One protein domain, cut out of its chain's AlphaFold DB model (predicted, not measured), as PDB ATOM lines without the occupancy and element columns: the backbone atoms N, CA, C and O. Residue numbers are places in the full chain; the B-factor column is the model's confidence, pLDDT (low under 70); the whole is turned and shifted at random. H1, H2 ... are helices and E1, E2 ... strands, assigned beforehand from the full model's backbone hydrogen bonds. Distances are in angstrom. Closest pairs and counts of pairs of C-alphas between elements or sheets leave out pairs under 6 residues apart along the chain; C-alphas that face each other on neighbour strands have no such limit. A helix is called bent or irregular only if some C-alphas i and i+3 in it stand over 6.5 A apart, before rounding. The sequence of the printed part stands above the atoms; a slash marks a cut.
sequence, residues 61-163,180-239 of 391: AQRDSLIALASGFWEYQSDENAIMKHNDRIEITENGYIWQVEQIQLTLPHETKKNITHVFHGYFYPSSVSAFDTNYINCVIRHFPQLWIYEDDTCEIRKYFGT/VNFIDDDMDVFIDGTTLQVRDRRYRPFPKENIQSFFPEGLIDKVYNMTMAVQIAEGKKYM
ATOM      1  N   ALA A  61      35.052  -6.703  12.259       94.50
ATOM      2  CA  ALA A  61      34.318  -7.292  13.381       94.50
ATOM      3  C   ALA A  61      33.102  -8.135  12.946       94.50
ATOM      4  O   ALA A  61      32.771  -9.133  13.592       94.50
ATOM      5  N   GLN A  62      32.424  -7.749  11.858       93.62
ATOM      6  CA  GLN A  62      31.341  -8.556  11.284       93.62
ATOM      7  C   GLN A  62      31.888  -9.839  10.660       93.62
ATOM      8  O   GLN A  62      31.315 -10.900  10.892       93.62
ATOM      9  N   ARG A  63      33.011  -9.766   9.933       93.88
ATOM     10  CA  ARG A  63      33.685 -10.954   9.389       93.88
ATOM     11  C   ARG A  63      34.088 -11.919  10.495       93.88
ATOM     12  O   ARG A  63      33.741 -13.091  10.408       93.88
ATOM     13  N   ASP A  64      34.724 -11.427  11.553       92.44
ATOM     14  CA  ASP A  64      35.147 -12.254  12.689       92.44
ATOM     15  C   ASP A  64      33.948 -12.922  13.376       92.44
ATOM     16  O   ASP A  64      33.993 -14.102  13.714       92.44
ATOM     17  N   SER A  65      32.838 -12.191  13.519       93.25
ATOM     18  CA  SER A  65      31.595 -12.734  14.081       93.25
ATOM     19  C   SER A  65      30.997 -13.836  13.201       93.25
ATOM     20  O   SER A  65      30.511 -14.838  13.722       93.25
ATOM     21  N   LEU A  66      31.041 -13.676  11.874       91.88
ATOM     22  CA  LEU A  66      30.567 -14.681  10.920       91.88
ATOM     23  C   LEU A  66      31.478 -15.911  10.875       91.88
ATOM     24  O   LEU A  66      30.974 -17.029  10.821       91.88
ATOM     25  N   ILE A  67      32.798 -15.726  10.951       93.50
ATOM     26  CA  ILE A  67      33.764 -16.827  11.058       93.50
ATOM     27  C   ILE A  67      33.519 -17.605  12.353       93.50
ATOM     28  O   ILE A  67      33.413 -18.828  12.315       93.50
ATOM     29  N   ALA A  68      33.355 -16.916  13.483       93.50
ATOM     30  CA  ALA A  68      33.048 -17.557  14.757       93.50
ATOM     31  C   ALA A  68      31.714 -18.323  14.704       93.50
ATOM     32  O   ALA A  68      31.637 -19.447  15.197       93.50
ATOM     33  N   LEU A  69      30.686 -17.758  14.060       92.50
ATOM     34  CA  LEU A  69      29.398 -18.426  13.861       92.50
ATOM     35  C   LEU A  69      29.518 -19.676  12.972       92.50
ATOM     36  O   LEU A  69      28.853 -20.673  13.242       92.50
ATOM     37  N   ALA A  70      30.358 -19.623  11.933       93.44
ATOM     38  CA  ALA A  70      30.624 -20.732  11.014       93.44
ATOM     39  C   ALA A  70      31.573 -21.788  11.559       93.44
ATOM     40  O   ALA A  70      31.572 -22.918  11.061       93.44
ATOM     41  N   SER A  71      32.344 -21.446  12.588       94.81
ATOM     42  CA  SER A  71      33.303 -22.361  13.177       94.81
ATOM     43  C   SER A  71      32.620 -23.610  13.737       94.81
ATOM     44  O   SER A  71      31.590 -23.554  14.412       94.81
ATOM     45  N   GLY A  72      33.189 -24.770  13.428       95.12
ATOM     46  CA  GLY A  72      32.630 -26.053  13.815       95.12
ATOM     47  C   GLY A  72      32.892 -27.152  12.801       95.12
ATOM     48  O   GLY A  72      33.607 -26.979  11.816       95.12
ATOM     49  N   PHE A  73      32.284 -28.300  13.081       96.00
ATOM     50  CA  PHE A  73      32.348 -29.500  12.261       96.00
ATOM     51  C   PHE A  73      30.984 -29.706  11.620       96.00
ATOM     52  O   PHE A  73      29.967 -29.745  12.314       96.00
ATOM     53  N   TRP A  74      30.970 -29.850  10.307       97.12
ATOM     54  CA  TRP A  74      29.771 -29.892   9.489       97.12
ATOM     55  C   TRP A  74      29.803 -31.137   8.613       97.12
ATOM     56  O   TRP A  74      30.858 -31.501   8.097       97.12
ATOM     57  N   GLU A  75      28.661 -31.793   8.433       97.06
ATOM     58  CA  GLU A  75      28.537 -32.913   7.502       97.06
ATOM     59  C   GLU A  75      27.330 -32.777   6.577       97.06
ATOM     60  O   GLU A  75      26.246 -32.345   6.979       97.06
ATOM     61  N   TYR A  76      27.537 -33.196   5.337       96.94
ATOM     62  CA  TYR A  76      26.524 -33.387   4.321       96.94
ATOM     63  C   TYR A  76      26.579 -34.839   3.847       96.94
ATOM     64  O   TYR A  76      27.645 -35.387   3.570       96.94
ATOM     65  N   GLN A  77      25.410 -35.463   3.755       96.19
ATOM     66  CA  GLN A  77      25.245 -36.805   3.216       96.19
ATOM     67  C   GLN A  77      24.132 -36.743   2.178       96.19
ATOM     68  O   GLN A  77      23.028 -36.285   2.483       96.19
ATOM     69  N   SER A  78      24.427 -37.171   0.955       94.62
ATOM     70  CA  SER A  78      23.402 -37.325  -0.076       94.62
ATOM     71  C   SER A  78      22.496 -38.525   0.224       94.62
ATOM     72  O   SER A  78      22.752 -39.304   1.146       94.62
ATOM     73  N   ASP A  79      21.469 -38.718  -0.609       93.44
ATOM     74  CA  ASP A  79      20.646 -39.931  -0.593       93.44
ATOM     75  C   ASP A  79      21.529 -41.190  -0.692       93.44
ATOM     76  O   ASP A  79      22.483 -41.247  -1.474       93.44
ATOM     77  N   GLU A  80      21.214 -42.196   0.122       92.12
ATOM     78  CA  GLU A  80      21.913 -43.479   0.138       92.12
ATOM     79  C   GLU A  80      21.686 -44.297  -1.132       92.12
ATOM     80  O   GLU A  80      22.519 -45.143  -1.457       92.12
ATOM     81  N   ASN A  81      20.586 -44.031  -1.841       92.81
ATOM     82  CA  ASN A  81      20.213 -44.704  -3.082       92.81
ATOM     83  C   ASN A  81      20.669 -43.943  -4.336       92.81
ATOM     84  O   ASN A  81      20.400 -44.392  -5.450       92.81
ATOM     85  N   ALA A  82      21.335 -42.794  -4.183       92.44
ATOM     86  CA  ALA A  82      21.868 -42.056  -5.319       92.44
ATOM     87  C   ALA A  82      22.953 -42.871  -6.042       92.44
ATOM     88  O   ALA A  82      23.804 -43.499  -5.408       92.44
ATOM     89  N   ILE A  83      22.967 -42.795  -7.378       93.88
ATOM     90  CA  ILE A  83      24.025 -43.384  -8.222       93.88
ATOM     91  C   ILE A  83      25.403 -42.878  -7.771       93.88
ATOM     92  O   ILE A  83      26.361 -43.646  -7.691       93.88
ATOM     93  N   MET A  84      25.482 -41.593  -7.427       94.50
ATOM     94  CA  MET A  84      26.661 -40.950  -6.866       94.50
ATOM     95  C   MET A  84      26.346 -40.469  -5.447       94.50
ATOM     96  O   MET A  84      25.663 -39.465  -5.256       94.50
ATOM     97  N   LYS A  85      26.832 -41.209  -4.447       96.00
ATOM     98  CA  LYS A  85      26.697 -40.851  -3.034       96.00
ATOM     99  C   LYS A  85      27.828 -39.911  -2.632       96.00
ATOM    100  O   LYS A  85      28.995 -40.248  -2.807       96.00
ATOM    101  N   HIS A  86      27.482 -38.778  -2.040       95.31
ATOM    102  CA  HIS A  86      28.415 -37.826  -1.448       95.31
ATOM    103  C   HIS A  86      28.351 -37.922   0.076       95.31
ATOM    104  O   HIS A  86      27.272 -37.889   0.671       95.31
ATOM    105  N   ASN A  87      29.516 -38.014   0.705       96.25
ATOM    106  CA  ASN A  87      29.709 -37.800   2.132       96.25
ATOM    107  C   ASN A  87      30.779 -36.721   2.281       96.25
ATOM    108  O   ASN A  87      31.954 -36.978   2.039       96.25
ATOM    109  N   ASP A  88      30.352 -35.515   2.623       96.19
ATOM    110  CA  ASP A  88      31.190 -34.326   2.641       96.19
ATOM    111  C   ASP A  88      31.265 -33.768   4.056       96.19
ATOM    112  O   ASP A  88      30.244 -33.592   4.725       96.19
ATOM    113  N   ARG A  89      32.482 -33.538   4.535       96.00
ATOM    114  CA  ARG A  89      32.755 -33.128   5.907       96.00
ATOM    115  C   ARG A  89      33.661 -31.921   5.910       96.00
ATOM    116  O   ARG A  89      34.765 -31.994   5.384       96.00
ATOM    117  N   ILE A  90      33.192 -30.847   6.533       95.12
ATOM    118  CA  ILE A  90      33.864 -29.551   6.582       95.12
ATOM    119  C   ILE A  90      34.129 -29.171   8.037       95.12
ATOM    120  O   ILE A  90      33.203 -29.046   8.834       95.12
ATOM    121  N   GLU A  91      35.388 -28.952   8.383       94.81
ATOM    122  CA  GLU A  91      35.784 -28.216   9.577       94.81
ATOM    123  C   GLU A  91      36.078 -26.769   9.183       94.81
ATOM    124  O   GLU A  91      36.894 -26.512   8.297       94.81
ATOM    125  N   ILE A  92      35.432 -25.826   9.863       94.56
ATOM    126  CA  ILE A  92      35.786 -24.408   9.819       94.56
ATOM    127  C   ILE A  92      36.349 -24.053  11.189       94.56
ATOM    128  O   ILE A  92      35.696 -24.222  12.217       94.56
ATOM    129  N   THR A  93      37.581 -23.578  11.212       94.31
ATOM    130  CA  THR A  93      38.269 -23.173  12.443       94.31
ATOM    131  C   THR A  93      37.878 -21.749  12.852       94.31
ATOM    132  O   THR A  93      37.412 -20.957  12.034       94.31
ATOM    133  N   GLU A  94      38.098 -21.384  14.119       94.06
ATOM    134  CA  GLU A  94      37.774 -20.042  14.647       94.06
ATOM    135  C   GLU A  94      38.549 -18.902  13.962       94.06
ATOM    136  O   GLU A  94      38.137 -17.749  14.019       94.06
ATOM    137  N   ASN A  95      39.667 -19.211  13.303       91.56
ATOM    138  CA  ASN A  95      40.446 -18.264  12.509       91.56
ATOM    139  C   ASN A  95      40.173 -18.381  10.999       91.56
ATOM    140  O   ASN A  95      40.937 -17.828  10.215       91.56
ATOM    141  N   GLY A  96      39.122 -19.094  10.585       90.00
ATOM    142  CA  GLY A  96      38.631 -19.114   9.206       90.00
ATOM    143  C   GLY A  96      39.291 -20.130   8.273       90.00
ATOM    144  O   GLY A  96      38.913 -20.191   7.108       90.00
ATOM    145  N   TYR A  97      40.235 -20.964   8.721       91.25
ATOM    146  CA  TYR A  97      40.723 -22.064   7.877       91.25
ATOM    147  C   TYR A  97      39.655 -23.143   7.717       91.25
ATOM    148  O   TYR A  97      38.997 -23.516   8.692       91.25
ATOM    149  N   ILE A  98      39.534 -23.647   6.492       91.31
ATOM    150  CA  ILE A  98      38.623 -24.718   6.105       91.31
ATOM    151  C   ILE A  98      39.430 -25.984   5.859       91.31
ATOM    152  O   ILE A  98      40.327 -25.970   5.018       91.31
ATOM    153  N   TRP A  99      39.036 -27.082   6.493       91.75
ATOM    154  CA  TRP A  99      39.415 -28.435   6.099       91.75
ATOM    155  C   TRP A  99      38.182 -29.165   5.602       91.75
ATOM    156  O   TRP A  99      37.191 -29.256   6.317       91.75
ATOM    157  N   GLN A 100      38.230 -29.699   4.393       92.81
ATOM    158  CA  GLN A 100      37.119 -30.432   3.811       92.81
ATOM    159  C   GLN A 100      37.594 -31.769   3.264       92.81
ATOM    160  O   GLN A 100      38.615 -31.852   2.579       92.81
ATOM    161  N   VAL A 101      36.830 -32.814   3.558       93.69
ATOM    162  CA  VAL A 101      37.004 -34.142   2.982       93.69
ATOM    163  C   VAL A 101      35.680 -34.566   2.381       93.69
ATOM    164  O   VAL A 101      34.722 -34.856   3.097       93.69
ATOM    165  N   GLU A 102      35.660 -34.641   1.060       94.62
ATOM    166  CA  GLU A 102      34.538 -35.145   0.293       94.62
ATOM    167  C   GLU A 102      34.848 -36.569  -0.170       94.62
ATOM    168  O   GLU A 102      35.818 -36.828  -0.879       94.62
ATOM    169  N   GLN A 103      34.012 -37.517   0.231       94.69
ATOM    170  CA  GLN A 103      34.047 -38.890  -0.247       94.69
ATOM    171  C   GLN A 103      32.884 -39.102  -1.203       94.69
ATOM    172  O   GLN A 103      31.719 -38.975  -0.822       94.69
ATOM    173  N   ILE A 104      33.207 -39.464  -2.436       94.81
ATOM    174  CA  ILE A 104      32.233 -39.728  -3.485       94.81
ATOM    175  C   ILE A 104      32.276 -41.220  -3.788       94.81
ATOM    176  O   ILE A 104      33.321 -41.758  -4.155       94.81
ATOM    177  N   GLN A 105      31.139 -41.890  -3.632       96.25
ATOM    178  CA  GLN A 105      30.944 -43.283  -4.010       96.25
ATOM    179  C   GLN A 105      30.035 -43.351  -5.233       96.25
ATOM    180  O   GLN A 105      28.865 -42.994  -5.168       96.25
ATOM    181  N   LEU A 106      30.571 -43.860  -6.333       95.94
ATOM    182  CA  LEU A 106      29.839 -44.134  -7.558       95.94
ATOM    183  C   LEU A 106      29.418 -45.605  -7.578       95.94
ATOM    184  O   LEU A 106      30.275 -46.489  -7.529       95.94
ATOM    185  N   THR A 107      28.115 -45.862  -7.661       96.06
ATOM    186  CA  THR A 107      27.550 -47.190  -7.933       96.06
ATOM    187  C   THR A 107      27.354 -47.322  -9.434       96.06
ATOM    188  O   THR A 107      26.633 -46.530 -10.022       96.06
ATOM    189  N   LEU A 108      28.030 -48.282 -10.056       94.75
ATOM    190  CA  LEU A 108      28.089 -48.470 -11.507       94.75
ATOM    191  C   LEU A 108      27.009 -49.452 -11.996       94.75
ATOM    192  O   LEU A 108      26.401 -50.133 -11.168       94.75
ATOM    193  N   PRO A 109      26.779 -49.580 -13.322       89.44
ATOM    194  CA  PRO A 109      25.701 -50.409 -13.864       89.44
ATOM    195  C   PRO A 109      25.687 -51.867 -13.387       89.44
ATOM    196  O   PRO A 109      24.615 -52.440 -13.243       89.44
ATOM    197  N   HIS A 110      26.852 -52.471 -13.120       89.81
ATOM    198  CA  HIS A 110      26.938 -53.836 -12.572       89.81
ATOM    199  C   HIS A 110      27.017 -53.861 -11.037       89.81
ATOM    200  O   HIS A 110      27.628 -54.760 -10.461       89.81
ATOM    201  N   GLU A 111      26.477 -52.835 -10.379       91.75
ATOM    202  CA  GLU A 111      26.478 -52.636  -8.923       91.75
ATOM    203  C   GLU A 111      27.881 -52.538  -8.298       91.75
ATOM    204  O   GLU A 111      28.039 -52.543  -7.072       91.75
ATOM    205  N   THR A 112      28.932 -52.413  -9.118       93.38
ATOM    206  CA  THR A 112      30.283 -52.210  -8.602       93.38
ATOM    207  C   THR A 112      30.411 -50.800  -8.041       93.38
ATOM    208  O   THR A 112      29.925 -49.825  -8.612       93.38
ATOM    209  N   LYS A 113      31.060 -50.685  -6.882       95.06
ATOM    210  CA  LYS A 113      31.234 -49.410  -6.188       95.06
ATOM    211  C   LYS A 113      32.658 -48.916  -6.362       95.06
ATOM    212  O   LYS A 113      33.609 -49.648  -6.080       95.06
ATOM    213  N   LYS A 114      32.807 -47.672  -6.803       95.00
ATOM    214  CA  LYS A 114      34.093 -46.977  -6.910       95.00
ATOM    215  C   LYS A 114      34.071 -45.753  -6.015       95.00
ATOM    216  O   LYS A 114      33.086 -45.026  -5.998       95.00
ATOM    217  N   ASN A 115      35.156 -45.530  -5.282       93.81
ATOM    218  CA  ASN A 115      35.272 -44.393  -4.378       93.81
ATOM    219  C   ASN A 115      36.358 -43.444  -4.879       93.81
ATOM    220  O   ASN A 115      37.420 -43.891  -5.315       93.81
ATOM    221  N   ILE A 116      36.109 -42.149  -4.753       93.19
ATOM    222  CA  ILE A 116      37.119 -41.105  -4.864       93.19
ATOM    223  C   ILE A 116      37.007 -40.203  -3.641       93.19
ATOM    224  O   ILE A 116      35.912 -39.918  -3.163       93.19
ATOM    225  N   THR A 117      38.150 -39.810  -3.092       92.06
ATOM    226  CA  THR A 117      38.218 -38.859  -1.982       92.06
ATOM    227  C   THR A 117      38.858 -37.579  -2.481       92.06
ATOM    228  O   THR A 117      39.960 -37.612  -3.025       92.06
ATOM    229  N   HIS A 118      38.182 -36.459  -2.289       91.00
ATOM    230  CA  HIS A 118      38.724 -35.128  -2.491       91.00
ATOM    231  C   HIS A 118      39.016 -34.508  -1.133       91.00
ATOM    232  O   HIS A 118      38.186 -34.542  -0.228       91.00
ATOM    233  N   VAL A 119      40.220 -33.969  -0.980       89.44
ATOM    234  CA  VAL A 119      40.621 -33.223   0.205       89.44
ATOM    235  C   VAL A 119      40.947 -31.809  -0.202       89.44
ATOM    236  O   VAL A 119      41.734 -31.557  -1.123       89.44
ATOM    237  N   PHE A 120      40.330 -30.892   0.518       87.44
ATOM    238  CA  PHE A 120      40.408 -29.475   0.285       87.44
ATOM    239  C   PHE A 120      40.850 -28.778   1.569       87.44
ATOM    240  O   PHE A 120      40.350 -29.055   2.658       87.44
ATOM    241  N   HIS A 121      41.802 -27.865   1.425       87.00
ATOM    242  CA  HIS A 121      42.159 -26.917   2.465       87.00
ATOM    243  C   HIS A 121      41.986 -25.513   1.887       87.00
ATOM    244  O   HIS A 121      42.367 -25.249   0.742       87.00
ATOM    245  N   GLY A 122      41.400 -24.610   2.662       89.06
ATOM    246  CA  GLY A 122      41.130 -23.252   2.209       89.06
ATOM    247  C   GLY A 122      41.068 -22.247   3.342       89.06
ATOM    248  O   GLY A 122      41.253 -22.582   4.511       89.06
ATOM    249  N   TYR A 123      40.795 -21.000   2.984       90.31
ATOM    250  CA  TYR A 123      40.488 -19.942   3.934       90.31
ATOM    251  C   TYR A 123      39.139 -19.317   3.594       90.31
ATOM    252  O   TYR A 123      38.937 -18.850   2.474       90.31
ATOM    253  N   PHE A 124      38.237 -19.327   4.568       90.44
ATOM    254  CA  PHE A 124      36.901 -18.758   4.526       90.44
ATOM    255  C   PHE A 124      36.955 -17.252   4.784       90.44
ATOM    256  O   PHE A 124      37.266 -16.820   5.895       90.44
ATOM    257  N   TYR A 125      36.629 -16.440   3.777       92.00
ATOM    258  CA  TYR A 125      36.580 -14.989   3.919       92.00
ATOM    259  C   TYR A 125      35.193 -14.439   3.557       92.00
ATOM    260  O   TYR A 125      34.907 -14.245   2.375       92.00
ATOM    261  N   PRO A 126      34.330 -14.145   4.548       91.75
ATOM    262  CA  PRO A 126      33.067 -13.451   4.306       91.75
ATOM    263  C   PRO A 126      33.337 -12.071   3.699       91.75
ATOM    264  O   PRO A 126      33.962 -11.223   4.338       91.75
ATOM    265  N   SER A 127      32.913 -11.839   2.460       90.06
ATOM    266  CA  SER A 127      33.229 -10.614   1.721       90.06
ATOM    267  C   SER A 127      32.118  -9.577   1.885       90.06
ATOM    268  O   SER A 127      32.367  -8.458   2.350       90.06
ATOM    269  N   SER A 128      30.887  -9.966   1.569       87.69
ATOM    270  CA  SER A 128      29.736  -9.076   1.500       87.69
ATOM    271  C   SER A 128      28.422  -9.814   1.753       87.69
ATOM    272  O   SER A 128      28.355 -11.043   1.776       87.69
ATOM    273  N   VAL A 129      27.356  -9.046   1.957       87.00
ATOM    274  CA  VAL A 129      25.983  -9.553   2.007       87.00
ATOM    275  C   VAL A 129      25.187  -9.012   0.826       87.00
ATOM    276  O   VAL A 129      25.397  -7.870   0.401       87.00
ATOM    277  N   SER A 130      24.257  -9.813   0.311       77.69
ATOM    278  CA  SER A 130      23.264  -9.328  -0.650       77.69
ATOM    279  C   SER A 130      22.361  -8.275   0.003       77.69
ATOM    280  O   SER A 130      21.845  -8.491   1.099       77.69
ATOM    281  N   ALA A 131      22.108  -7.142  -0.666       72.50
ATOM    282  CA  ALA A 131      21.140  -6.159  -0.164       72.50
ATOM    283  C   ALA A 131      19.696  -6.681  -0.143       72.50
ATOM    284  O   ALA A 131      18.855  -6.111   0.552       72.50
ATOM    285  N   PHE A 132      19.397  -7.732  -0.909       70.75
ATOM    286  CA  PHE A 132      18.041  -8.271  -1.043       70.75
ATOM    287  C   PHE A 132      17.754  -9.386  -0.047       70.75
ATOM    288  O   PHE A 132      16.600  -9.578   0.330       70.75
ATOM    289  N   ASP A 133      18.790 -10.098   0.397       74.50
ATOM    290  CA  ASP A 133      18.662 -11.126   1.418       74.50
ATOM    291  C   ASP A 133      19.882 -11.111   2.336       74.50
ATOM    292  O   ASP A 133      20.965 -11.590   1.996       74.50
ATOM    293  N   THR A 134      19.678 -10.573   3.537       74.06
ATOM    294  CA  THR A 134      20.731 -10.445   4.545       74.06
ATOM    295  C   THR A 134      21.242 -11.786   5.066       74.06
ATOM    296  O   THR A 134      22.221 -11.810   5.805       74.06
ATOM    297  N   ASN A 135      20.572 -12.891   4.728       76.69
ATOM    298  CA  ASN A 135      20.993 -14.224   5.135       76.69
ATOM    299  C   ASN A 135      21.947 -14.886   4.131       76.69
ATOM    300  O   ASN A 135      22.548 -15.907   4.464       76.69
ATOM    301  N   TYR A 136      22.101 -14.324   2.926       80.06
ATOM    302  CA  TYR A 136      23.068 -14.804   1.939       80.06
ATOM    303  C   TYR A 136      24.362 -14.011   2.053       80.06
ATOM    304  O   TYR A 136      24.446 -12.834   1.692       80.06
ATOM    305  N   ILE A 137      25.375 -14.696   2.565       85.81
ATOM    306  CA  ILE A 137      26.726 -14.191   2.740       85.81
ATOM    307  C   ILE A 137      27.509 -14.626   1.507       85.81
ATOM    308  O   ILE A 137      27.659 -15.820   1.244       85.81
ATOM    309  N   ASN A 138      28.008 -13.659   0.749       86.81
ATOM    310  CA  ASN A 138      29.012 -13.940  -0.256       86.81
ATOM    311  C   ASN A 138      30.347 -14.152   0.464       86.81
ATOM    312  O   ASN A 138      30.768 -13.334   1.292       86.81
ATOM    313  N   CYS A 139      31.000 -15.267   0.172       87.31
ATOM    314  CA  CYS A 139      32.291 -15.605   0.733       87.31
ATOM    315  C   CYS A 139      33.293 -15.819  -0.388       87.31
ATOM    316  O   CYS A 139      33.029 -16.547  -1.337       87.31
ATOM    317  N   VAL A 140      34.483 -15.257  -0.222       86.50
ATOM    318  CA  VAL A 140      35.639 -15.621  -1.031       86.50
ATOM    319  C   VAL A 140      36.340 -16.762  -0.317       86.50
ATOM    320  O   VAL A 140      36.788 -16.604   0.822       86.50
ATOM    321  N   ILE A 141      36.455 -17.917  -0.967       84.50
ATOM    322  CA  ILE A 141      37.322 -18.974  -0.463       84.50
ATOM    323  C   ILE A 141      38.642 -18.913  -1.193       84.50
ATOM    324  O   ILE A 141      38.704 -19.039  -2.411       84.50
ATOM    325  N   ARG A 142      39.715 -18.790  -0.419       81.00
ATOM    326  CA  ARG A 142      41.067 -18.902  -0.943       81.00
ATOM    327  C   ARG A 142      41.526 -20.351  -0.893       81.00
ATOM    328  O   ARG A 142      41.714 -20.899   0.190       81.00
ATOM    329  N   HIS A 143      41.713 -20.965  -2.054       73.25
ATOM    330  CA  HIS A 143      42.058 -22.381  -2.153       73.25
ATOM    331  C   HIS A 143      43.556 -22.605  -1.899       73.25
ATOM    332  O   HIS A 143      44.402 -21.984  -2.548       73.25
ATOM    333  N   PHE A 144      43.883 -23.538  -1.003       77.81
ATOM    334  CA  PHE A 144      45.218 -24.130  -0.856       77.81
ATOM    335  C   PHE A 144      45.324 -25.406  -1.726       77.81
ATOM    336  O   PHE A 144      44.373 -25.717  -2.457       77.81
ATOM    337  N   PRO A 145      46.468 -26.129  -1.746       71.94
ATOM    338  CA  PRO A 145      46.604 -27.350  -2.539       71.94
ATOM    339  C   PRO A 145      45.456 -28.332  -2.293       71.94
ATOM    340  O   PRO A 145      45.012 -28.519  -1.160       71.94
ATOM    341  N   GLN A 146      44.989 -28.955  -3.373       81.38
ATOM    342  CA  GLN A 146      43.907 -29.933  -3.344       81.38
ATOM    343  C   GLN A 146      44.455 -31.325  -3.637       81.38
ATOM    344  O   GLN A 146      45.361 -31.485  -4.463       81.38
ATOM    345  N   LEU A 147      43.867 -32.331  -2.997       85.44
ATOM    346  CA  LEU A 147      44.249 -33.725  -3.162       85.44
ATOM    347  C   LEU A 147      43.064 -34.545  -3.652       85.44
ATOM    348  O   LEU A 147      41.995 -34.506  -3.056       85.44
ATOM    349  N   TRP A 148      43.271 -35.329  -4.699       86.94
ATOM    350  CA  TRP A 148      42.325 -36.344  -5.147       86.94
ATOM    351  C   TRP A 148      42.946 -37.716  -4.935       86.94
ATOM    352  O   TRP A 148      44.063 -37.967  -5.374       86.94
ATOM    353  N   ILE A 149      42.235 -38.606  -4.255       87.38
ATOM    354  CA  ILE A 149      42.671 -39.972  -3.983       87.38
ATOM    355  C   ILE A 149      41.673 -40.915  -4.625       87.38
ATOM    356  O   ILE A 149      40.494 -40.930  -4.263       87.38
ATOM    357  N   TYR A 150      42.154 -41.705  -5.574       85.56
ATOM    358  CA  TYR A 150      41.385 -42.734  -6.246       85.56
ATOM    359  C   TYR A 150      42.066 -44.080  -6.041       85.56
ATOM    360  O   TYR A 150      43.148 -44.311  -6.578       85.56
ATOM    361  N   GLU A 151      41.416 -44.969  -5.288       81.06
ATOM    362  CA  GLU A 151      42.026 -46.231  -4.856       81.06
ATOM    363  C   GLU A 151      43.378 -45.946  -4.171       81.06
ATOM    364  O   GLU A 151      43.401 -45.248  -3.157       81.06
ATOM    365  N   ASP A 152      44.485 -46.416  -4.745       77.12
ATOM    366  CA  ASP A 152      45.843 -46.170  -4.249       77.12
ATOM    367  C   ASP A 152      46.566 -45.025  -4.990       77.12
ATOM    368  O   ASP A 152      47.693 -44.667  -4.640       77.12
ATOM    369  N   ASP A 153      45.944 -44.435  -6.017       78.81
ATOM    370  CA  ASP A 153      46.514 -43.327  -6.781       78.81
ATOM    371  C   ASP A 153      46.170 -41.989  -6.123       78.81
ATOM    372  O   ASP A 153      45.017 -41.695  -5.796       78.81
ATOM    373  N   THR A 154      47.190 -41.169  -5.908       79.62
ATOM    374  CA  THR A 154      47.074 -39.882  -5.226       79.62
ATOM    375  C   THR A 154      47.514 -38.787  -6.179       79.62
ATOM    376  O   THR A 154      48.672 -38.714  -6.587       79.62
ATOM    377  N   CYS A 155      46.571 -37.920  -6.512       78.69
ATOM    378  CA  CYS A 155      46.733 -36.846  -7.463       78.69
ATOM    379  C   CYS A 155      46.704 -35.497  -6.761       78.69
ATOM    380  O   CYS A 155      45.681 -35.065  -6.225       78.69
ATOM    381  N   GLU A 156      47.843 -34.821  -6.781       74.62
ATOM    382  CA  GLU A 156      47.963 -33.472  -6.256       74.62
ATOM    383  C   GLU A 156      47.662 -32.460  -7.361       74.62
ATOM    384  O   GLU A 156      48.321 -32.434  -8.403       74.62
ATOM    385  N   ILE A 157      46.683 -31.591  -7.110       66.81
ATOM    386  CA  ILE A 157      46.407 -30.455  -7.979       66.81
ATOM    387  C   ILE A 157      47.043 -29.217  -7.354       66.81
ATOM    388  O   ILE A 157      46.523 -28.628  -6.403       66.81
ATOM    389  N   ARG A 158      48.153 -28.780  -7.955       66.00
ATOM    390  CA  ARG A 158      48.722 -27.453  -7.725       66.00
ATOM    391  C   ARG A 158      48.308 -26.551  -8.875       66.00
ATOM    392  O   ARG A 158      48.904 -26.577  -9.949       66.00
ATOM    393  N   LYS A 159      47.257 -25.755  -8.694       56.47
ATOM    394  CA  LYS A 159      46.897 -24.762  -9.713       56.47
ATOM    395  C   LYS A 159      47.846 -23.568  -9.605       56.47
ATOM    396  O   LYS A 159      47.624 -22.646  -8.832       56.47
ATOM    397  N   TYR A 160      48.911 -23.587 -10.401       51.19
ATOM    398  CA  TYR A 160      49.785 -22.434 -10.609       51.19
ATOM    399  C   TYR A 160      49.232 -21.573 -11.751       51.19
ATOM    400  O   TYR A 160      49.563 -21.784 -12.917       51.19
ATOM    401  N   PHE A 161      48.388 -20.584 -11.454       41.34
ATOM    402  CA  PHE A 161      48.007 -19.606 -12.474       41.34
ATOM    403  C   PHE A 161      49.057 -18.512 -12.573       41.34
ATOM    404  O   PHE A 161      48.968 -17.478 -11.938       41.34
ATOM    405  N   GLY A 162      50.041 -18.700 -13.434       39.75
ATOM    406  CA  GLY A 162      50.873 -17.610 -13.905       39.75
ATOM    407  C   GLY A 162      51.242 -17.919 -15.333       39.75
ATOM    408  O   GLY A 162      52.111 -18.749 -15.569       39.75
ATOM    409  N   THR A 163      50.611 -17.264 -16.308       38.62
ATOM    410  CA  THR A 163      51.327 -17.090 -17.568       38.62
ATOM    411  C   THR A 163      52.562 -16.272 -17.204       38.62
ATOM    412  O   THR A 163      52.406 -15.145 -16.719       38.62
ATOM    413  N   VAL A 180      52.300 -17.935  -6.717       37.91
ATOM    414  CA  VAL A 180      51.228 -18.836  -6.315       37.91
ATOM    415  C   VAL A 180      49.975 -17.979  -6.289       37.91
ATOM    416  O   VAL A 180      49.665 -17.317  -5.304       37.91
ATOM    417  N   ASN A 181      49.314 -17.894  -7.439       37.81
ATOM    418  CA  ASN A 181      47.987 -17.317  -7.495       37.81
ATOM    419  C   ASN A 181      47.053 -18.311  -6.822       37.81
ATOM    420  O   ASN A 181      46.804 -19.399  -7.344       37.81
ATOM    421  N   PHE A 182      46.586 -17.931  -5.640       48.19
ATOM    422  CA  PHE A 182      45.477 -18.611  -5.011       48.19
ATOM    423  C   PHE A 182      44.237 -18.456  -5.889       48.19
ATOM    424  O   PHE A 182      44.065 -17.440  -6.568       48.19
ATOM    425  N   ILE A 183      43.398 -19.485  -5.902       55.28
ATOM    426  CA  ILE A 183      42.093 -19.393  -6.545       55.28
ATOM    427  C   ILE A 183      41.159 -18.884  -5.480       55.28
ATOM    428  O   ILE A 183      40.923 -19.574  -4.489       55.28
ATOM    429  N   ASP A 184      40.721 -17.657  -5.690       66.81
ATOM    430  CA  ASP A 184      39.599 -17.089  -4.983       66.81
ATOM    431  C   ASP A 184      38.351 -17.600  -5.731       66.81
ATOM    432  O   ASP A 184      38.183 -17.331  -6.924       66.81
ATOM    433  N   ASP A 185      37.570 -18.455  -5.072       78.12
ATOM    434  CA  ASP A 185      36.288 -18.963  -5.571       78.12
ATOM    435  C   ASP A 185      35.179 -18.260  -4.784       78.12
ATOM    436  O   ASP A 185      35.182 -18.285  -3.547       78.12
ATOM    437  N   ASP A 186      34.268 -17.598  -5.494       77.56
ATOM    438  CA  ASP A 186      33.115 -16.954  -4.873       77.56
ATOM    439  C   ASP A 186      32.097 -18.039  -4.518       77.56
ATOM    440  O   ASP A 186      31.688 -18.852  -5.353       77.56
ATOM    441  N   MET A 187      31.690 -18.069  -3.256       81.44
ATOM    442  CA  MET A 187      30.791 -19.078  -2.733       81.44
ATOM    443  C   MET A 187      29.688 -18.438  -1.909       81.44
ATOM    444  O   MET A 187      29.947 -17.724  -0.942       81.44
ATOM    445  N   ASP A 188      28.448 -18.753  -2.268       82.25
ATOM    446  CA  ASP A 188      27.288 -18.353  -1.486       82.25
ATOM    447  C   ASP A 188      27.164 -19.261  -0.262       82.25
ATOM    448  O   ASP A 188      27.091 -20.495  -0.375       82.25
ATOM    449  N   VAL A 189      27.158 -18.633   0.914       87.19
ATOM    450  CA  VAL A 189      27.023 -19.298   2.204       87.19
ATOM    451  C   VAL A 189      25.843 -18.727   2.966       87.19
ATOM    452  O   VAL A 189      25.674 -17.517   3.094       87.19
ATOM    453  N   PHE A 190      25.033 -19.621   3.514       89.25
ATOM    454  CA  PHE A 190      24.007 -19.286   4.488       89.25
ATOM    455  C   PHE A 190      24.340 -19.989   5.800       89.25
ATOM    456  O   PHE A 190      24.692 -21.171   5.811       89.25
ATOM    457  N   ILE A 191      24.220 -19.272   6.914       87.19
ATOM    458  CA  ILE A 191      24.454 -19.849   8.233       87.19
ATOM    459  C   ILE A 191      23.535 -19.259   9.296       87.19
ATOM    460  O   ILE A 191      23.416 -18.045   9.433       87.19
ATOM    461  N   ASP A 192      22.929 -20.142  10.091       85.31
ATOM    462  CA  ASP A 192      22.039 -19.782  11.202       85.31
ATOM    463  C   ASP A 192      22.496 -20.348  12.564       85.31
ATOM    464  O   ASP A 192      21.776 -20.262  13.559       85.31
ATOM    465  N   GLY A 193      23.694 -20.944  12.616       81.88
ATOM    466  CA  GLY A 193      24.264 -21.591  13.805       81.88
ATOM    467  C   GLY A 193      23.764 -23.017  14.065       81.88
ATOM    468  O   GLY A 193      24.354 -23.740  14.863       81.88
ATOM    469  N   THR A 194      22.712 -23.454  13.375       90.75
ATOM    470  CA  THR A 194      22.218 -24.842  13.401       90.75
ATOM    471  C   THR A 194      22.431 -25.559  12.080       90.75
ATOM    472  O   THR A 194      22.444 -26.785  12.037       90.75
ATOM    473  N   THR A 195      22.614 -24.795  11.012       92.75
ATOM    474  CA  THR A 195      22.816 -25.268   9.657       92.75
ATOM    475  C   THR A 195      23.868 -24.400   8.988       92.75
ATOM    476  O   THR A 195      23.838 -23.174   9.109       92.75
ATOM    477  N   LEU A 196      24.755 -25.042   8.237       94.00
ATOM    478  CA  LEU A 196      25.636 -24.390   7.282       94.00
ATOM    479  C   LEU A 196      25.159 -24.799   5.892       94.00
ATOM    480  O   LEU A 196      25.113 -25.984   5.583       94.00
ATOM    481  N   GLN A 197      24.781 -23.853   5.048       93.31
ATOM    482  CA  GLN A 197      24.506 -24.116   3.645       93.31
ATOM    483  C   GLN A 197      25.620 -23.509   2.807       93.31
ATOM    484  O   GLN A 197      25.944 -22.334   2.941       93.31
ATOM    485  N   VAL A 198      26.198 -24.336   1.949       89.62
ATOM    486  CA  VAL A 198      27.279 -23.981   1.040       89.62
ATOM    487  C   VAL A 198      26.826 -24.383  -0.352       89.62
ATOM    488  O   VAL A 198      26.606 -25.571  -0.602       89.62
ATOM    489  N   ARG A 199      26.672 -23.403  -1.252       86.56
ATOM    490  CA  ARG A 199      26.067 -23.617  -2.577       86.56
ATOM    491  C   ARG A 199      24.674 -24.263  -2.436       86.56
ATOM    492  O   ARG A 199      23.785 -23.723  -1.778       86.56
ATOM    493  N   ASP A 200      24.485 -25.431  -3.038       85.19
ATOM    494  CA  ASP A 200      23.272 -26.248  -3.036       85.19
ATOM    495  C   ASP A 200      23.243 -27.308  -1.916       85.19
ATOM    496  O   ASP A 200      22.252 -28.024  -1.761       85.19
ATOM    497  N   ARG A 201      24.299 -27.405  -1.099       93.19
ATOM    498  CA  ARG A 201      24.422 -28.411  -0.037       93.19
ATOM    499  C   ARG A 201      24.090 -27.826   1.323       93.19
ATOM    500  O   ARG A 201      24.615 -26.787   1.723       93.19
ATOM    501  N   ARG A 202      23.256 -28.544   2.072       95.31
ATOM    502  CA  ARG A 202      22.848 -28.186   3.431       95.31
ATOM    503  C   ARG A 202      23.508 -29.126   4.434       95.31
ATOM    504  O   ARG A 202      23.162 -30.302   4.502       95.31
ATOM    505  N   TYR A 203      24.449 -28.597   5.199       96.62
ATOM    506  CA  TYR A 203      25.216 -29.322   6.199       96.62
ATOM    507  C   TYR A 203      24.562 -29.205   7.566       96.62
ATOM    508  O   TYR A 203      24.057 -28.149   7.960       96.62
ATOM    509  N   ARG A 204      24.641 -30.297   8.319       96.69
ATOM    510  CA  ARG A 204      24.257 -30.349   9.728       96.69
ATOM    511  C   ARG A 204      25.501 -30.419  10.618       96.69
ATOM    512  O   ARG A 204      26.535 -30.904  10.155       96.69
ATOM    513  N   PRO A 205      25.420 -29.976  11.883       96.69
ATOM    514  CA  PRO A 205      26.516 -30.107  12.824       96.69
ATOM    515  C   PRO A 205      26.910 -31.574  12.983       96.69
ATOM    516  O   PRO A 205      26.056 -32.447  13.168       96.69
ATOM    517  N   PHE A 206      28.208 -31.836  12.919       95.31
ATOM    518  CA  PHE A 206      28.766 -33.147  13.177       95.31
ATOM    519  C   PHE A 206      28.938 -33.353  14.694       95.31
ATOM    520  O   PHE A 206      29.456 -32.461  15.378       95.31
ATOM    521  N   PRO A 207      28.532 -34.505  15.258       91.38
ATOM    522  CA  PRO A 207      28.616 -34.739  16.698       91.38
ATOM    523  C   PRO A 207      30.067 -34.781  17.202       91.38
ATOM    524  O   PRO A 207      30.891 -35.553  16.704       91.38
ATOM    525  N   LYS A 208      30.389 -33.976  18.224       84.69
ATOM    526  CA  LYS A 208      31.757 -33.840  18.765       84.69
ATOM    527  C   LYS A 208      32.310 -35.152  19.325       84.69
ATOM    528  O   LYS A 208      33.514 -35.387  19.261       84.69
ATOM    529  N   GLU A 209      31.449 -36.018  19.844       86.12
ATOM    530  CA  GLU A 209      31.800 -37.348  20.345       86.12
ATOM    531  C   GLU A 209      32.434 -38.253  19.279       86.12
ATOM    532  O   GLU A 209      33.190 -39.159  19.620       86.12
ATOM    533  N   ASN A 210      32.195 -37.971  17.995       87.69
ATOM    534  CA  ASN A 210      32.680 -38.772  16.874       87.69
ATOM    535  C   ASN A 210      33.837 -38.110  16.119       87.69
ATOM    536  O   ASN A 210      34.183 -38.565  15.029       87.69
ATOM    537  N   ILE A 211      34.433 -37.039  16.653       85.12
ATOM    538  CA  ILE A 211      35.418 -36.207  15.940       85.12
ATOM    539  C   ILE A 211      36.626 -36.995  15.412       85.12
ATOM    540  O   ILE A 211      37.154 -36.680  14.353       85.12
ATOM    541  N   GLN A 212      37.009 -38.082  16.088       84.00
ATOM    542  CA  GLN A 212      38.076 -38.985  15.636       84.00
ATOM    543  C   GLN A 212      37.760 -39.659  14.294       84.00
ATOM    544  O   GLN A 212      38.668 -40.023  13.559       84.00
ATOM    545  N   SER A 213      36.476 -39.825  13.976       86.25
ATOM    546  CA  SER A 213      36.014 -40.389  12.709       86.25
ATOM    547  C   SER A 213      35.756 -39.330  11.641       86.25
ATOM    548  O   SER A 213      35.372 -39.707  10.536       86.25
ATOM    549  N   PHE A 214      35.907 -38.036  11.960       86.31
ATOM    550  CA  PHE A 214      35.518 -36.936  11.076       86.31
ATOM    551  C   PHE A 214      36.330 -36.960   9.782       86.31
ATOM    552  O   PHE A 214      35.760 -36.988   8.693       86.31
ATOM    553  N   PHE A 215      37.647 -37.089   9.902       85.81
ATOM    554  CA  PHE A 215      38.533 -37.314   8.770       85.81
ATOM    555  C   PHE A 215      39.086 -38.745   8.790       85.81
ATOM    556  O   PHE A 215      39.379 -39.267   9.865       85.81
ATOM    557  N   PRO A 216      39.238 -39.398   7.622       83.94
ATOM    558  CA  PRO A 216      39.952 -40.666   7.526       83.94
ATOM    559  C   PRO A 216      41.369 -40.573   8.111       83.94
ATOM    560  O   PRO A 216      42.058 -39.562   7.946       83.94
ATOM    561  N   GLU A 217      41.811 -41.642   8.770       83.00
ATOM    562  CA  GLU A 217      43.127 -41.708   9.412       83.00
ATOM    563  C   GLU A 217      44.265 -41.450   8.403       83.00
ATOM    564  O   GLU A 217      44.252 -41.959   7.280       83.00
ATOM    565  N   GLY A 218      45.236 -40.614   8.790       81.38
ATOM    566  CA  GLY A 218      46.406 -40.252   7.976       81.38
ATOM    567  C   GLY A 218      46.134 -39.297   6.803       81.38
ATOM    568  O   GLY A 218      47.069 -38.900   6.107       81.38
ATOM    569  N   LEU A 219      44.880 -38.901   6.560       81.25
ATOM    570  CA  LEU A 219      44.532 -38.031   5.433       81.25
ATOM    571  C   LEU A 219      44.968 -36.576   5.658       81.25
ATOM    572  O   LEU A 219      45.481 -35.935   4.741       81.25
ATOM    573  N   ILE A 220      44.817 -36.079   6.890       70.69
ATOM    574  CA  ILE A 220      45.271 -34.738   7.283       70.69
ATOM    575  C   ILE A 220      46.792 -34.648   7.174       70.69
ATOM    576  O   ILE A 220      47.299 -33.684   6.609       70.69
ATOM    577  N   ASP A 221      47.516 -35.673   7.635       76.31
ATOM    578  CA  ASP A 221      48.982 -35.702   7.586       76.31
ATOM    579  C   ASP A 221      49.498 -35.583   6.148       76.31
ATOM    580  O   ASP A 221      50.458 -34.855   5.894       76.31
ATOM    581  N   LYS A 222      48.824 -36.222   5.178       75.06
ATOM    582  CA  LYS A 222      49.151 -36.078   3.750       75.06
ATOM    583  C   LYS A 222      49.040 -34.621   3.290       75.06
ATOM    584  O   LYS A 222      49.986 -34.096   2.709       75.06
ATOM    585  N   VAL A 223      47.932 -33.941   3.590       71.44
ATOM    586  CA  VAL A 223      47.716 -32.539   3.176       71.44
ATOM    587  C   VAL A 223      48.612 -31.563   3.937       71.44
ATOM    588  O   VAL A 223      49.119 -30.598   3.361       71.44
ATOM    589  N   TYR A 224      48.847 -31.815   5.223       70.25
ATOM    590  CA  TYR A 224      49.728 -30.997   6.047       70.25
ATOM    591  C   TYR A 224      51.171 -31.072   5.545       70.25
ATOM    592  O   TYR A 224      51.794 -30.033   5.322       70.25
ATOM    593  N   ASN A 225      51.670 -32.275   5.249       69.88
ATOM    594  CA  ASN A 225      52.994 -32.469   4.661       69.88
ATOM    595  C   ASN A 225      53.126 -31.771   3.299       69.88
ATOM    596  O   ASN A 225      54.160 -31.162   3.026       69.88
ATOM    597  N   MET A 226      52.075 -31.774   2.472       63.59
ATOM    598  CA  MET A 226      52.054 -31.022   1.209       63.59
ATOM    599  C   MET A 226      52.106 -29.508   1.446       63.59
ATOM    600  O   MET A 226      52.902 -28.807   0.820       63.59
ATOM    601  N   THR A 227      51.305 -28.998   2.384       64.06
ATOM    602  CA  THR A 227      51.251 -27.566   2.718       64.06
ATOM    603  C   THR A 227      52.587 -27.085   3.285       64.06
ATOM    604  O   THR A 227      53.112 -26.059   2.851       64.06
ATOM    605  N   MET A 228      53.196 -27.861   4.187       61.75
ATOM    606  CA  MET A 228      54.538 -27.596   4.702       61.75
ATOM    607  C   MET A 228      55.599 -27.684   3.608       61.75
ATOM    608  O   MET A 228      56.482 -26.834   3.564       61.75
ATOM    609  N   ALA A 229      55.532 -28.661   2.700       56.25
ATOM    610  CA  ALA A 229      56.471 -28.757   1.585       56.25
ATOM    611  C   ALA A 229      56.393 -27.524   0.671       56.25
ATOM    612  O   ALA A 229      57.436 -27.028   0.240       56.25
ATOM    613  N   VAL A 230      55.191 -26.985   0.430       56.31
ATOM    614  CA  VAL A 230      54.997 -25.714  -0.285       56.31
ATOM    615  C   VAL A 230      55.607 -24.556   0.505       56.31
ATOM    616  O   VAL A 230      56.461 -23.856  -0.033       56.31
ATOM    617  N   GLN A 231      55.275 -24.408   1.791       56.91
ATOM    618  CA  GLN A 231      55.813 -23.339   2.643       56.91
ATOM    619  C   GLN A 231      57.340 -23.405   2.803       56.91
ATOM    620  O   GLN A 231      57.999 -22.370   2.831       56.91
ATOM    621  N   ILE A 232      57.935 -24.599   2.877       54.62
ATOM    622  CA  ILE A 232      59.388 -24.808   2.958       54.62
ATOM    623  C   ILE A 232      60.045 -24.544   1.601       54.62
ATOM    624  O   ILE A 232      61.099 -23.911   1.558       54.62
ATOM    625  N   ALA A 233      59.465 -25.010   0.490       50.72
ATOM    626  CA  ALA A 233      59.978 -24.719  -0.851       50.72
ATOM    627  C   ALA A 233      59.940 -23.211  -1.146       50.72
ATOM    628  O   ALA A 233      60.876 -22.665  -1.732       50.72
ATOM    629  N   GLU A 234      58.898 -22.533  -0.676       50.28
ATOM    630  CA  GLU A 234      58.762 -21.084  -0.692       50.28
ATOM    631  C   GLU A 234      59.773 -20.414   0.237       50.28
ATOM    632  O   GLU A 234      60.564 -19.597  -0.222       50.28
ATOM    633  N   GLY A 235      59.841 -20.800   1.511       46.00
ATOM    634  CA  GLY A 235      60.789 -20.256   2.487       46.00
ATOM    635  C   GLY A 235      62.253 -20.412   2.059       46.00
ATOM    636  O   GLY A 235      63.053 -19.498   2.249       46.00
ATOM    637  N   LYS A 236      62.596 -21.521   1.387       42.53
ATOM    638  CA  LYS A 236      63.914 -21.741   0.766       42.53
ATOM    639  C   LYS A 236      64.134 -20.887  -0.491       42.53
ATOM    640  O   LYS A 236      65.269 -20.488  -0.737       42.53
ATOM    641  N   LYS A 237      63.089 -20.557  -1.264       42.03
ATOM    642  CA  LYS A 237      63.161 -19.602  -2.391       42.03
ATOM    643  C   LYS A 237      63.181 -18.133  -1.946       42.03
ATOM    644  O   LYS A 237      63.727 -17.298  -2.661       42.03
ATOM    645  N   TYR A 238      62.649 -17.816  -0.766       36.47
ATOM    646  CA  TYR A 238      62.637 -16.465  -0.190       36.47
ATOM    647  C   TYR A 238      63.916 -16.092   0.575       36.47
ATOM    648  O   TYR A 238      63.977 -15.012   1.167       36.47
ATOM    649  N   MET A 239      64.979 -16.898   0.503       37.12
ATOM    650  CA  MET A 239      66.324 -16.454   0.881       37.12
ATOM    651  C   MET A 239      67.023 -15.774  -0.302       37.12
ATOM    652  O   MET A 239      68.003 -16.270  -0.850       37.12
TER     653      MET A 239
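AT A GLANCE: This is residues 61 to 163 and 180 to 239 of the 391 residues of an uncharacterized protein of Methanosarcinales archaeon (UniProt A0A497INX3). Eight strands, E1, E2, E3, E4, E5, E8, E9 and E10, close into a barrel in that ring order, with the far ends of E3 and E4, at residues 107 and 113, reaching well past short E9 and E10. The hairpin E6 and E7 widens the wall beside E4, outside the ring; H1 packs along the barrel's outside over E4, while H3 slants over E6 with residues 219 to 227 and runs on away from the barrel. The printed part has 163 residues with three named helices and ten named strands, in the order H1, E1 to E10, H2, H3; neighbour strands are antiparallel and the class is mixed, helices and strands. It is compact, with a radius of gyration of the C-alphas of 17.1 A and spans of 52 by 46 by 36 A.

HOW THE PARTS SIT: H1, residues 61 to 70, is on the barrel, outside it, at a height of 8.3 A over the sheet. E1, residues 72 to 77, E2, 84 to 92, E3, 97 to 107, E4, 113 to 129, and E5, 137 to 143, form a meander, each strand the antiparallel neighbour of the one before. Pairs within hydrogen-bond range are N 74 and O 90, 2.8 A, N 87 and O 103, 2.8 A, N 100 and O 120, 2.8 A, and N 125 and O 140, 3.0 A. E4 bends by 76 degrees at residue 126; the closest C-alphas of H1 and E4 are those of Arg 63 and Pro 126, 5.7 A apart. E5 runs on into E6, residues 146 to 150, at 73 degrees. E6 pairs with E4, N 117 and O 149 at 2.8 A, and with E7, residues 153 to 157, N 148 and O 155 at 2.9 A. E8, residues 183 to 191, E9, 196 to 198, and E10, 201 to 205, form a second meander. Across the neighbour strands E5 and E8, N 139 and O 187 are within hydrogen-bond range at 2.9 A; across the neighbour strands E10 and E1, N 75 and O 204 are within hydrogen-bond range at 2.9 A. H2, residues 208 to 213, is not on the barrel and is irregular, with C-alphas 209 and 212 8.0 A apart. H3, residues 219 to 237, is on the barrel, outside it, at a height of 8.6 A; its closest C-alpha pair with E6 is Val 223 and Leu 147, 7.3 A. Every O i to N i+4 pair is within hydrogen-bond range in H1 and H3; H2 has 0 of 2, but 2 of 3 O i to N i+3 pairs.

IN THESE COORDINATES: H1 begins at C-alpha 61, (34.318, -7.292, 13.381). E4 is 41.0 A long, E3 32.5 A and H3 27.3 A, ending at C-alpha 237, (63.161, -19.602, -2.391).

THE WHOLE: The C-alphas farthest apart are those of His 110 and Met 239, 55.9 A. Residues 164 to 179 are not printed; C-alphas 163 and 180 are 11.4 A apart across the cut. Of the links printed whole, none is long. Residues 157 to 163, 180 to 184 and 225 to 239 have pLDDT under 70.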